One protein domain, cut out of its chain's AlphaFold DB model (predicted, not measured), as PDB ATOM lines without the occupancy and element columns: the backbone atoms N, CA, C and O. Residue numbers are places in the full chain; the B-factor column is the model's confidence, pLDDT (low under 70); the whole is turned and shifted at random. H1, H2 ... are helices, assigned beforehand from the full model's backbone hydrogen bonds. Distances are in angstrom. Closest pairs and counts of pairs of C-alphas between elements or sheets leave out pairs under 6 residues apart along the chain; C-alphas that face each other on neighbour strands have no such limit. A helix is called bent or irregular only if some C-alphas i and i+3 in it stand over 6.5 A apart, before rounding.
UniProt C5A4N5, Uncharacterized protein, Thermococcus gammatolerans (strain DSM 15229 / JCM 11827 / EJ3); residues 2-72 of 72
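Overview. This is residues 2 to 72 of the 72 residues of an uncharacterized protein of Thermococcus gammatolerans (strain DSM 15229 / JCM 11827 / EJ3) (UniProt C5A4N5). Three separate helices are strung along an open, wide hook: the long H1 makes one arm, the chain folds back into the shorter H2, then turns off into H3, which points away from both. No helix touches another. The printed part has 71 residues with three named helices, H1, H2 and H3 in that order, and no named strand; the class is all helix. The whole is extended, with a radius of gyration of the C-alphas of 19.6 A, and flat, spanning 56 by 44 by 20 A.

Arrangement. H1, residues 2 to 29, H2, residues 40 to 51, and H3, residues 61 to 70, are apart from one another. Every O i to N i+4 pair is within hydrogen-bond range in H1 and H2; in H3 4 of 6 are.

Along the chain. H1 begins with C-alpha 2 at (35.589, 17.151, 54.378) and is 41.2 A long. H2 is 16.4 A long. H3, 15.4 A long, is irregular, with C-alphas 62 and 65 7.1 A apart; it ends with C-alpha 70 at (4.742, 47.762, 62.863).

Size, cuts and confidence. The C-alphas farthest apart, of Glu 2 and Ser 39, are 57.0 A apart. The printed part has no cut, and both links are short. Residues 2 to 5 and 71 to 72 have pLDDT under 70.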
ATOM      1  N   GLU A   2      36.756  16.646  53.628       58.47
ATOM      2  CA  GLU A   2      35.589  17.151  54.378       58.47
ATOM      3  C   GLU A   2      34.517  17.806  53.483       58.47
ATOM      4  O   GLU A   2      33.415  17.286  53.390       58.47
ATOM      5  N   ARG A   3      34.888  18.781  52.637       62.25
ATOM      6  CA  ARG A   3      33.951  19.442  51.696       62.25
ATOM      7  C   ARG A   3      33.211  18.500  50.733       62.25
ATOM      8  O   ARG A   3      32.118  18.815  50.284       62.25
ATOM      9  N   VAL A   4      33.812  17.359  50.378       63.97
ATOM     10  CA  VAL A   4      33.176  16.361  49.493       63.97
ATOM     11  C   VAL A   4      32.095  15.584  50.249       63.97
ATOM     12  O   VAL A   4      31.090  15.208  49.657       63.97
ATOM     13  N   ARG A   5      32.274  15.375  51.560       67.56
ATOM     14  CA  ARG A   5      31.250  14.777  52.424       67.56
ATOM     15  C   ARG A   5      30.092  15.748  52.638       67.56
ATOM     16  O   ARG A   5      28.953  15.329  52.488       67.56
ATOM     17  N   ASP A   6      30.373  17.028  52.869       71.75
ATOM     18  CA  ASP A   6      29.335  18.042  53.116       71.75
ATOM     19  C   ASP A   6      28.420  18.253  51.900       71.75
ATOM     20  O   ASP A   6      27.197  18.293  52.032       71.75
ATOM     21  N   VAL A   7      28.996  18.316  50.692       75.12
ATOM     22  CA  VAL A   7      28.222  18.420  49.441       75.12
ATOM     23  C   VAL A   7      27.338  17.190  49.235       75.12
ATOM     24  O   VAL A   7      26.199  17.323  48.795       75.12
ATOM     25  N   ASN A   8      27.842  16.004  49.584       84.69
ATOM     26  CA  ASN A   8      27.085  14.763  49.463       84.69
ATOM     27  C   ASN A   8      25.922  14.712  50.469       84.69
ATOM     28  O   ASN A   8      24.812  14.351  50.102       84.69
ATOM     29  N   VAL A   9      26.139  15.151  51.714       90.62
ATOM     30  CA  VAL A   9      25.066  15.241  52.721       90.62
ATOM     31  C   VAL A   9      23.983  16.223  52.283       90.62
ATOM     32  O   VAL A   9      22.808  15.881  52.354       90.62
ATOM     33  N   ARG A  10      24.349  17.412  51.785       92.31
ATOM     34  CA  ARG A  10      23.363  18.390  51.300       92.31
ATOM     35  C   ARG A  10      22.514  17.823  50.163       92.31
ATOM     36  O   ARG A  10      21.296  17.917  50.229       92.31
ATOM     37  N   TYR A  11      23.150  17.190  49.178       94.19
ATOM     38  CA  TYR A  11      22.439  16.549  48.073       94.19
ATOM     39  C   TYR A  11      21.464  15.471  48.570       94.19
ATOM     40  O   TYR A  11      20.304  15.450  48.175       94.19
ATOM     41  N   VAL A  12      21.906  14.611  49.495       95.50
ATOM     42  CA  VAL A  12      21.034  13.592  50.097       95.50
ATOM     43  C   VAL A  12      19.842  14.231  50.813       95.50
ATOM     44  O   VAL A  12      18.727  13.743  50.670       95.50
ATOM     45  N   MET A  13      20.047  15.325  51.549       97.06
ATOM     46  CA  MET A  13      18.958  16.030  52.233       97.06
ATOM     47  C   MET A  13      17.959  16.659  51.253       97.06
ATOM     48  O   MET A  13      16.756  16.556  51.474       97.06
ATOM     49  N   GLU A  14      18.434  17.259  50.160       97.19
ATOM     50  CA  GLU A  14      17.579  17.812  49.099       97.19
ATOM     51  C   GLU A  14      16.731  16.715  48.431       97.19
ATOM     52  O   GLU A  14      15.527  16.887  48.243       97.19
ATOM     53  N   GLU A  15      17.328  15.556  48.134       97.62
ATOM     54  CA  GLU A  15      16.600  14.419  47.557       97.62
ATOM     55  C   GLU A  15      15.593  13.805  48.537       97.62
ATOM     56  O   GLU A  15      14.505  13.396  48.129       97.62
ATOM     57  N   LEU A  16      15.919  13.762  49.833       97.31
ATOM     58  CA  LEU A  16      14.979  13.319  50.863       97.31
ATOM     59  C   LEU A  16      13.785  14.270  50.987       97.31
ATOM     60  O   LEU A  16      12.652  13.797  51.071       97.31
ATOM     61  N   GLU A  17      14.009  15.587  50.951       97.81
ATOM     62  CA  GLU A  17      12.918  16.568  50.988       97.81
ATOM     63  C   GLU A  17      12.053  16.478  49.726       97.81
ATOM     64  O   GLU A  17      10.826  16.452  49.810       97.81
ATOM     65  N   ARG A  18      12.675  16.312  48.555       97.88
ATOM     66  CA  ARG A  18      11.955  16.061  47.303       97.88
ATOM     67  C   ARG A  18      11.072  14.814  47.407       97.88
ATOM     68  O   ARG A  18       9.893  14.878  47.070       97.88
ATOM     69  N   LEU A  19      11.616  13.687  47.872       98.06
ATOM     70  CA  LEU A  19      10.850  12.444  48.026       98.06
ATOM     71  C   LEU A  19       9.695  12.605  49.015       98.06
ATOM     72  O   LEU A  19       8.596  12.132  48.740       98.06
ATOM     73  N   LYS A  20       9.923  13.297  50.133       98.12
ATOM     74  CA  LYS A  20       8.876  13.625  51.105       98.12
ATOM     75  C   LYS A  20       7.728  14.395  50.449       98.12
ATOM     76  O   LYS A  20       6.579  13.995  50.615       98.12
ATOM     77  N   VAL A  21       8.023  15.435  49.666       98.19
ATOM     78  CA  VAL A  21       7.002  16.224  48.955       98.19
ATOM     79  C   VAL A  21       6.224  15.370  47.951       98.19
ATOM     80  O   VAL A  21       5.001  15.478  47.873       98.19
ATOM     81  N   GLU A  22       6.889  14.489  47.199       98.06
ATOM     82  CA  GLU A  22       6.185  13.613  46.252       98.06
ATOM     83  C   GLU A  22       5.269  12.605  46.960       98.06
ATOM     84  O   GLU A  22       4.151  12.374  46.506       98.06
ATOM     85  N   ILE A  23       5.694  12.043  48.096       98.00
ATOM     86  CA  ILE A  23       4.838  11.164  48.906       98.00
ATOM     87  C   ILE A  23       3.607  11.930  49.402       98.00
ATOM     88  O   ILE A  23       2.493  11.440  49.246       98.00
ATOM     89  N   GLN A  24       3.780  13.155  49.903       96.94
ATOM     90  CA  GLN A  24       2.665  13.998  50.349       96.94
ATOM     91  C   GLN A  24       1.680  14.312  49.211       96.94
ATOM     92  O   GLN A  24       0.467  14.291  49.417       96.94
ATOM     93  N   ARG A  25       2.171  14.555  47.987       96.94
ATOM     94  CA  ARG A  25       1.309  14.725  46.803       96.94
ATOM     95  C   ARG A  25       0.544  13.449  46.467       96.94
ATOM     96  O   ARG A  25      -0.646  13.522  46.176       96.94
ATOM     97  N   LEU A  26       1.203  12.290  46.521       97.56
ATOM     98  CA  LEU A  26       0.557  10.995  46.293       97.56
ATOM     99  C   LEU A  26      -0.537  10.724  47.331       97.56
ATOM    100  O   LEU A  26      -1.613  10.264  46.968       97.56
ATOM    101  N   GLU A  27      -0.293  11.048  48.600       96.06
ATOM    102  CA  GLU A  27      -1.297  10.955  49.663       96.06
ATOM    103  C   GLU A  27      -2.470  11.911  49.414       96.06
ATOM    104  O   GLU A  27      -3.626  11.502  49.522       96.06
ATOM    105  N   ALA A  28      -2.198  13.153  48.997       95.00
ATOM    106  CA  ALA A  28      -3.231  14.129  48.653       95.00
ATOM    107  C   ALA A  28      -4.125  13.657  47.492       95.00
ATOM    108  O   ALA A  28      -5.333  13.874  47.520       95.00
ATOM    109  N   MET A  29      -3.569  12.947  46.504       94.31
ATOM    110  CA  MET A  29      -4.352  12.354  45.408       94.31
ATOM    111  C   MET A  29      -5.331  11.268  45.872       94.31
ATOM    112  O   MET A  29      -6.290  10.969  45.161       94.31
ATOM    113  N   LEU A  30      -5.092  10.656  47.035       93.81
ATOM    114  CA  LEU A  30      -5.976   9.643  47.614       93.81
ATOM    115  C   LEU A  30      -7.105  10.256  48.453       93.81
ATOM    116  O   LEU A  30      -8.025   9.532  48.839       93.81
ATOM    117  N   VAL A  31      -7.058  11.565  48.735       91.88
ATOM    118  CA  VAL A  31      -8.114  12.265  49.471       91.88
ATOM    119  C   VAL A  31      -9.390  12.287  48.618       91.88
ATOM    120  O   VAL A  31      -9.365  12.766  47.482       91.88
ATOM    121  N   PRO A  32     -10.525  11.775  49.129       88.56
ATOM    122  CA  PRO A  32     -11.784  11.816  48.401       88.56
ATOM    123  C   PRO A  32     -12.216  13.253  48.109       88.56
ATOM    124  O   PRO A  32     -12.206  14.104  48.996       88.56
ATOM    125  N   ILE A  33     -12.671  13.505  46.881       84.38
ATOM    126  CA  ILE A  33     -13.249  14.800  46.514       84.38
ATOM    127  C   ILE A  33     -14.597  14.948  47.225       84.38
ATOM    128  O   ILE A  33     -15.556  14.239  46.896       84.38
ATOM    129  N   VAL A  34     -14.684  15.879  48.174       82.25
ATOM    130  CA  VAL A  34     -15.954  16.249  48.801       82.25
ATOM    131  C   VAL A  34     -16.695  17.193  47.859       82.25
ATOM    132  O   VAL A  34     -16.203  18.258  47.499       82.25
ATOM    133  N   ARG A  35     -17.880  16.780  47.403       74.06
ATOM    134  CA  ARG A  35     -18.725  17.599  46.526       74.06
ATOM    135  C   ARG A  35     -19.686  18.434  47.364       74.06
ATOM    136  O   ARG A  35     -20.331  17.893  48.257       74.06
ATOM    137  N   GLY A  36     -19.840  19.709  47.007       77.62
ATOM    138  CA  GLY A  36     -20.855  20.596  47.583       77.62
ATOM    139  C   GLY A  36     -20.425  21.402  48.813       77.62
ATOM    140  O   GLY A  36     -21.284  22.038  49.413       77.62
ATOM    141  N   GLU A  37     -19.140  21.400  49.189       82.00
ATOM    142  CA  GLU A  37     -18.608  22.324  50.211       82.00
ATOM    143  C   GLU A  37     -18.399  23.745  49.666       82.00
ATOM    144  O   GLU A  37     -18.503  24.712  50.413       82.00
ATOM    145  N   VAL A  38     -18.139  23.860  48.362       87.00
ATOM    146  CA  VAL A  38     -17.899  25.114  47.637       87.00
ATOM    147  C   VAL A  38     -18.657  25.043  46.310       87.00
ATOM    148  O   VAL A  38     -18.782  23.957  45.733       87.00
ATOM    149  N   SER A  39     -19.209  26.167  45.842       92.12
ATOM    150  CA  SER A  39     -19.857  26.224  44.525       92.12
ATOM    151  C   SER A  39     -18.831  26.140  43.390       92.12
ATOM    152  O   SER A  39     -17.675  26.525  43.561       92.12
ATOM    153  N   ASP A  40     -19.249  25.680  42.206       91.75
ATOM    154  CA  ASP A  40     -18.353  25.601  41.042       91.75
ATOM    155  C   ASP A  40     -17.780  26.986  40.672       91.75
ATOM    156  O   ASP A  40     -16.612  27.092  40.312       91.75
ATOM    157  N   GLU A  41     -18.565  28.061  40.822       94.19
ATOM    158  CA  GLU A  41     -18.122  29.443  40.563       94.19
ATOM    159  C   GLU A  41     -17.044  29.918  41.550       94.19
ATOM    160  O   GLU A  41     -16.074  30.569  41.157       94.19
ATOM    161  N   GLU A  42     -17.200  29.599  42.839       94.06
ATOM    162  CA  GLU A  42     -16.206  29.919  43.867       94.06
ATOM    163  C   GLU A  42     -14.931  29.093  43.686       94.06
ATOM    164  O   GLU A  42     -13.834  29.638  43.813       94.06
ATOM    165  N   LEU A  43     -15.060  27.808  43.340       92.25
ATOM    166  CA  LEU A  43     -13.920  26.936  43.061       92.25
ATOM    167  C   LEU A  43     -13.104  27.458  41.869       92.25
ATOM    168  O   LEU A  43     -11.884  27.589  41.974       92.25
ATOM    169  N   ASP A  44     -13.780  27.843  40.783       94.06
ATOM    170  CA  ASP A  44     -13.172  28.475  39.606       94.06
ATOM    171  C   ASP A  44     -12.399  29.747  39.975       94.06
ATOM    172  O   ASP A  44     -11.314  30.012  39.447       94.06
ATOM    173  N   LYS A  45     -12.962  30.565  40.870       94.31
ATOM    174  CA  LYS A  45     -12.321  31.798  41.331       94.31
ATOM    175  C   LYS A  45     -11.057  31.495  42.139       94.31
ATOM    176  O   LYS A  45     -10.028  32.114  41.879       94.31
ATOM    177  N   ILE A  46     -11.124  30.535  43.063       92.75
ATOM    178  CA  ILE A  46      -9.976  30.107  43.874       92.75
ATOM    179  C   ILE A  46      -8.856  29.571  42.974       92.75
ATOM    180  O   ILE A  46      -7.702  29.968  43.131       92.75
ATOM    181  N   GLU A  47      -9.182  28.718  41.997       93.69
ATOM    182  CA  GLU A  47      -8.188  28.170  41.067       93.69
ATOM    183  C   GLU A  47      -7.512  29.276  40.242       93.69
ATOM    184  O   GLU A  47      -6.288  29.272  40.081       93.69
ATOM    185  N   ARG A  48      -8.285  30.257  39.754       94.25
ATOM    186  CA  ARG A  48      -7.731  31.405  39.020       94.25
ATOM    187  C   ARG A  48      -6.821  32.259  39.890       94.25
ATOM    188  O   ARG A  48      -5.731  32.584  39.441       94.25
ATOM    189  N   GLU A  49      -7.225  32.596  41.113       92.88
ATOM    190  CA  GLU A  49      -6.392  33.394  42.026       92.88
ATOM    191  C   GLU A  49      -5.086  32.675  42.394       92.88
ATOM    192  O   GLU A  49      -4.030  33.307  42.433       92.88
ATOM    193  N   ALA A  50      -5.132  31.354  42.594       92.19
ATOM    194  CA  ALA A  50      -3.945  30.548  42.871       92.19
ATOM    195  C   ALA A  50      -2.994  30.451  41.661       92.19
ATOM    196  O   ALA A  50      -1.775  30.400  41.829       92.19
ATOM    197  N   ARG A  51      -3.536  30.406  40.437       92.94
ATOM    198  CA  ARG A  51      -2.754  30.268  39.199       92.94
ATOM    199  C   ARG A  51      -2.204  31.597  38.686       92.94
ATOM    200  O   ARG A  51      -1.039  31.656  38.296       92.94
ATOM    201  N   ASP A  52      -3.024  32.643  38.684       93.81
ATOM    202  CA  ASP A  52      -2.676  33.992  38.228       93.81
ATOM    203  C   ASP A  52      -2.004  34.781  39.363       93.81
ATOM    204  O   ASP A  52      -2.400  35.899  39.699       93.81
ATOM    205  N   PHE A  53      -0.982  34.172  39.969       88.12
ATOM    206  CA  PHE A  53      -0.250  34.732  41.095       88.12
ATOM    207  C   PHE A  53       0.313  36.119  40.754       88.12
ATOM    208  O   PHE A  53       1.077  36.289  39.800       88.12
ATOM    209  N   LYS A  54      -0.051  37.109  41.570       91.38
ATOM    210  CA  LYS A  54       0.481  38.474  41.533       91.38
ATOM    211  C   LYS A  54       1.032  38.803  42.904       91.38
ATOM    212  O   LYS A  54       0.248  38.949  43.833       91.38
ATOM    213  N   GLU A  55       2.350  38.904  43.011       87.06
ATOM    214  CA  GLU A  55       3.075  39.091  44.276       87.06
ATOM    215  C   GLU A  55       2.505  40.232  45.130       87.06
ATOM    216  O   GLU A  55       2.340  40.064  46.327       87.06
ATOM    217  N   GLU A  56       2.071  41.335  44.511       90.75
ATOM    218  CA  GLU A  56       1.421  42.471  45.188       90.75
ATOM    219  C   GLU A  56       0.161  42.128  46.007       90.75
ATOM    220  O   GLU A  56      -0.234  42.902  46.876       90.75
ATOM    221  N   ASN A  57      -0.482  40.992  45.724       89.69
ATOM    222  CA  ASN A  57      -1.693  40.532  46.399       89.69
ATOM    223  C   ASN A  57      -1.408  39.508  47.508       89.69
ATOM    224  O   ASN A  57      -2.351  39.058  48.159       89.69
ATOM    225  N   TRP A  58      -0.150  39.106  47.700       91.19
ATOM    226  CA  TRP A  58       0.241  38.056  48.638       91.19
ATOM    227  C   TRP A  58       1.316  38.559  49.601       91.19
ATOM    228  O   TRP A  58       2.129  39.415  49.270       91.19
ATOM    229  N   ILE A  59       1.320  37.996  50.803       91.00
ATOM    230  CA  ILE A  59       2.356  38.215  51.813       91.00
ATOM    231  C   ILE A  59       2.908  36.859  52.235       91.00
ATOM    232  O   ILE A  59       2.173  35.865  52.232       91.00
ATOM    233  N   ASP A  60       4.188  36.810  52.594       91.88
ATOM    234  CA  ASP A  60       4.736  35.630  53.251       91.88
ATOM    235  C   ASP A  60       4.085  35.496  54.635       91.88
ATOM    236  O   ASP A  60       4.042  36.448  55.420       91.88
ATOM    237  N   ALA A  61       3.538  34.316  54.924       92.56
ATOM    238  CA  ALA A  61       2.861  34.054  56.186       92.56
ATOM    239  C   ALA A  61       3.812  34.191  57.386       92.56
ATOM    240  O   ALA A  61       3.374  34.623  58.452       92.56
ATOM    241  N   ASP A  62       5.100  33.888  57.205       92.75
ATOM    242  CA  ASP A  62       6.115  34.011  58.254       92.75
ATOM    243  C   ASP A  62       6.468  35.484  58.552       92.75
ATOM    244  O   ASP A  62       7.034  35.794  59.601       92.75
ATOM    245  N   GLU A  63       6.120  36.415  57.656       90.94
ATOM    246  CA  GLU A  63       6.331  37.856  57.848       90.94
ATOM    247  C   GLU A  63       5.125  38.576  58.468       90.94
ATOM    248  O   GLU A  63       5.261  39.710  58.932       90.94
ATOM    249  N   LEU A  64       3.962  37.920  58.535       90.06
ATOM    250  CA  LEU A  64       2.702  38.522  58.979       90.06
ATOM    251  C   LEU A  64       2.791  39.140  60.382       90.06
ATOM    252  O   LEU A  64       2.308  40.249  60.594       90.06
ATOM    253  N   GLU A  65       3.412  38.442  61.335       87.19
ATOM    254  CA  GLU A  65       3.532  38.920  62.720       87.19
ATOM    255  C   GLU A  65       4.306  40.245  62.791       87.19
ATOM    256  O   GLU A  65       3.864  41.183  63.448       87.19
ATOM    257  N   ARG A  66       5.393  40.367  62.019       88.25
ATOM    258  CA  ARG A  66       6.206  41.588  61.956       88.25
ATOM    259  C   ARG A  66       5.415  42.773  61.402       88.25
ATOM    260  O   ARG A  66       5.500  43.865  61.947       88.25
ATOM    261  N   ILE A  67       4.644  42.551  60.337       87.81
ATOM    262  CA  ILE A  67       3.833  43.600  59.702       87.81
ATOM    263  C   ILE A  67       2.770  44.118  60.682       87.81
ATOM    264  O   ILE A  67       2.591  45.324  60.827       87.81
ATOM    265  N   LEU A  68       2.095  43.214  61.400       86.94
ATOM    266  CA  LEU A  68       1.046  43.579  62.357       86.94
ATOM    267  C   LEU A  68       1.581  44.355  63.573       86.94
ATOM    268  O   LEU A  68       0.867  45.193  64.128       86.94
ATOM    269  N   GLU A  69       2.819  44.085  63.991       84.00
ATOM    270  CA  GLU A  69       3.491  44.820  65.067       84.00
ATOM    271  C   GLU A  69       3.931  46.235  64.649       84.00
ATOM    272  O   GLU A  69       3.902  47.138  65.480       84.00
ATOM    273  N   GLU A  70       4.315  46.450  63.385       76.31
ATOM    274  CA  GLU A  70       4.742  47.762  62.863       76.31
ATOM    275  C   GLU A  70       3.574  48.744  62.640       76.31
ATOM    276  O   GLU A  70       3.774  49.960  62.701       76.31
ATOM    277  N   ASP A  71       2.359  48.230  62.427       65.75
ATOM    278  CA  ASP A  71       1.134  49.020  62.214       65.75
ATOM    279  C   ASP A  71       0.419  49.452  63.523       65.75
ATOM    280  O   ASP A  71      -0.619  50.123  63.464       65.75
ATOM    281  N   SER A  72       0.949  49.078  64.700       59.72
ATOM    282  CA  SER A  72       0.392  49.368  66.043       59.72
ATOM    283  C   SER A  72       1.094  50.522  66.766       59.72
ATOM    284  O   SER A  72       0.381  51.312  67.434       59.72
TER     285      SER A  72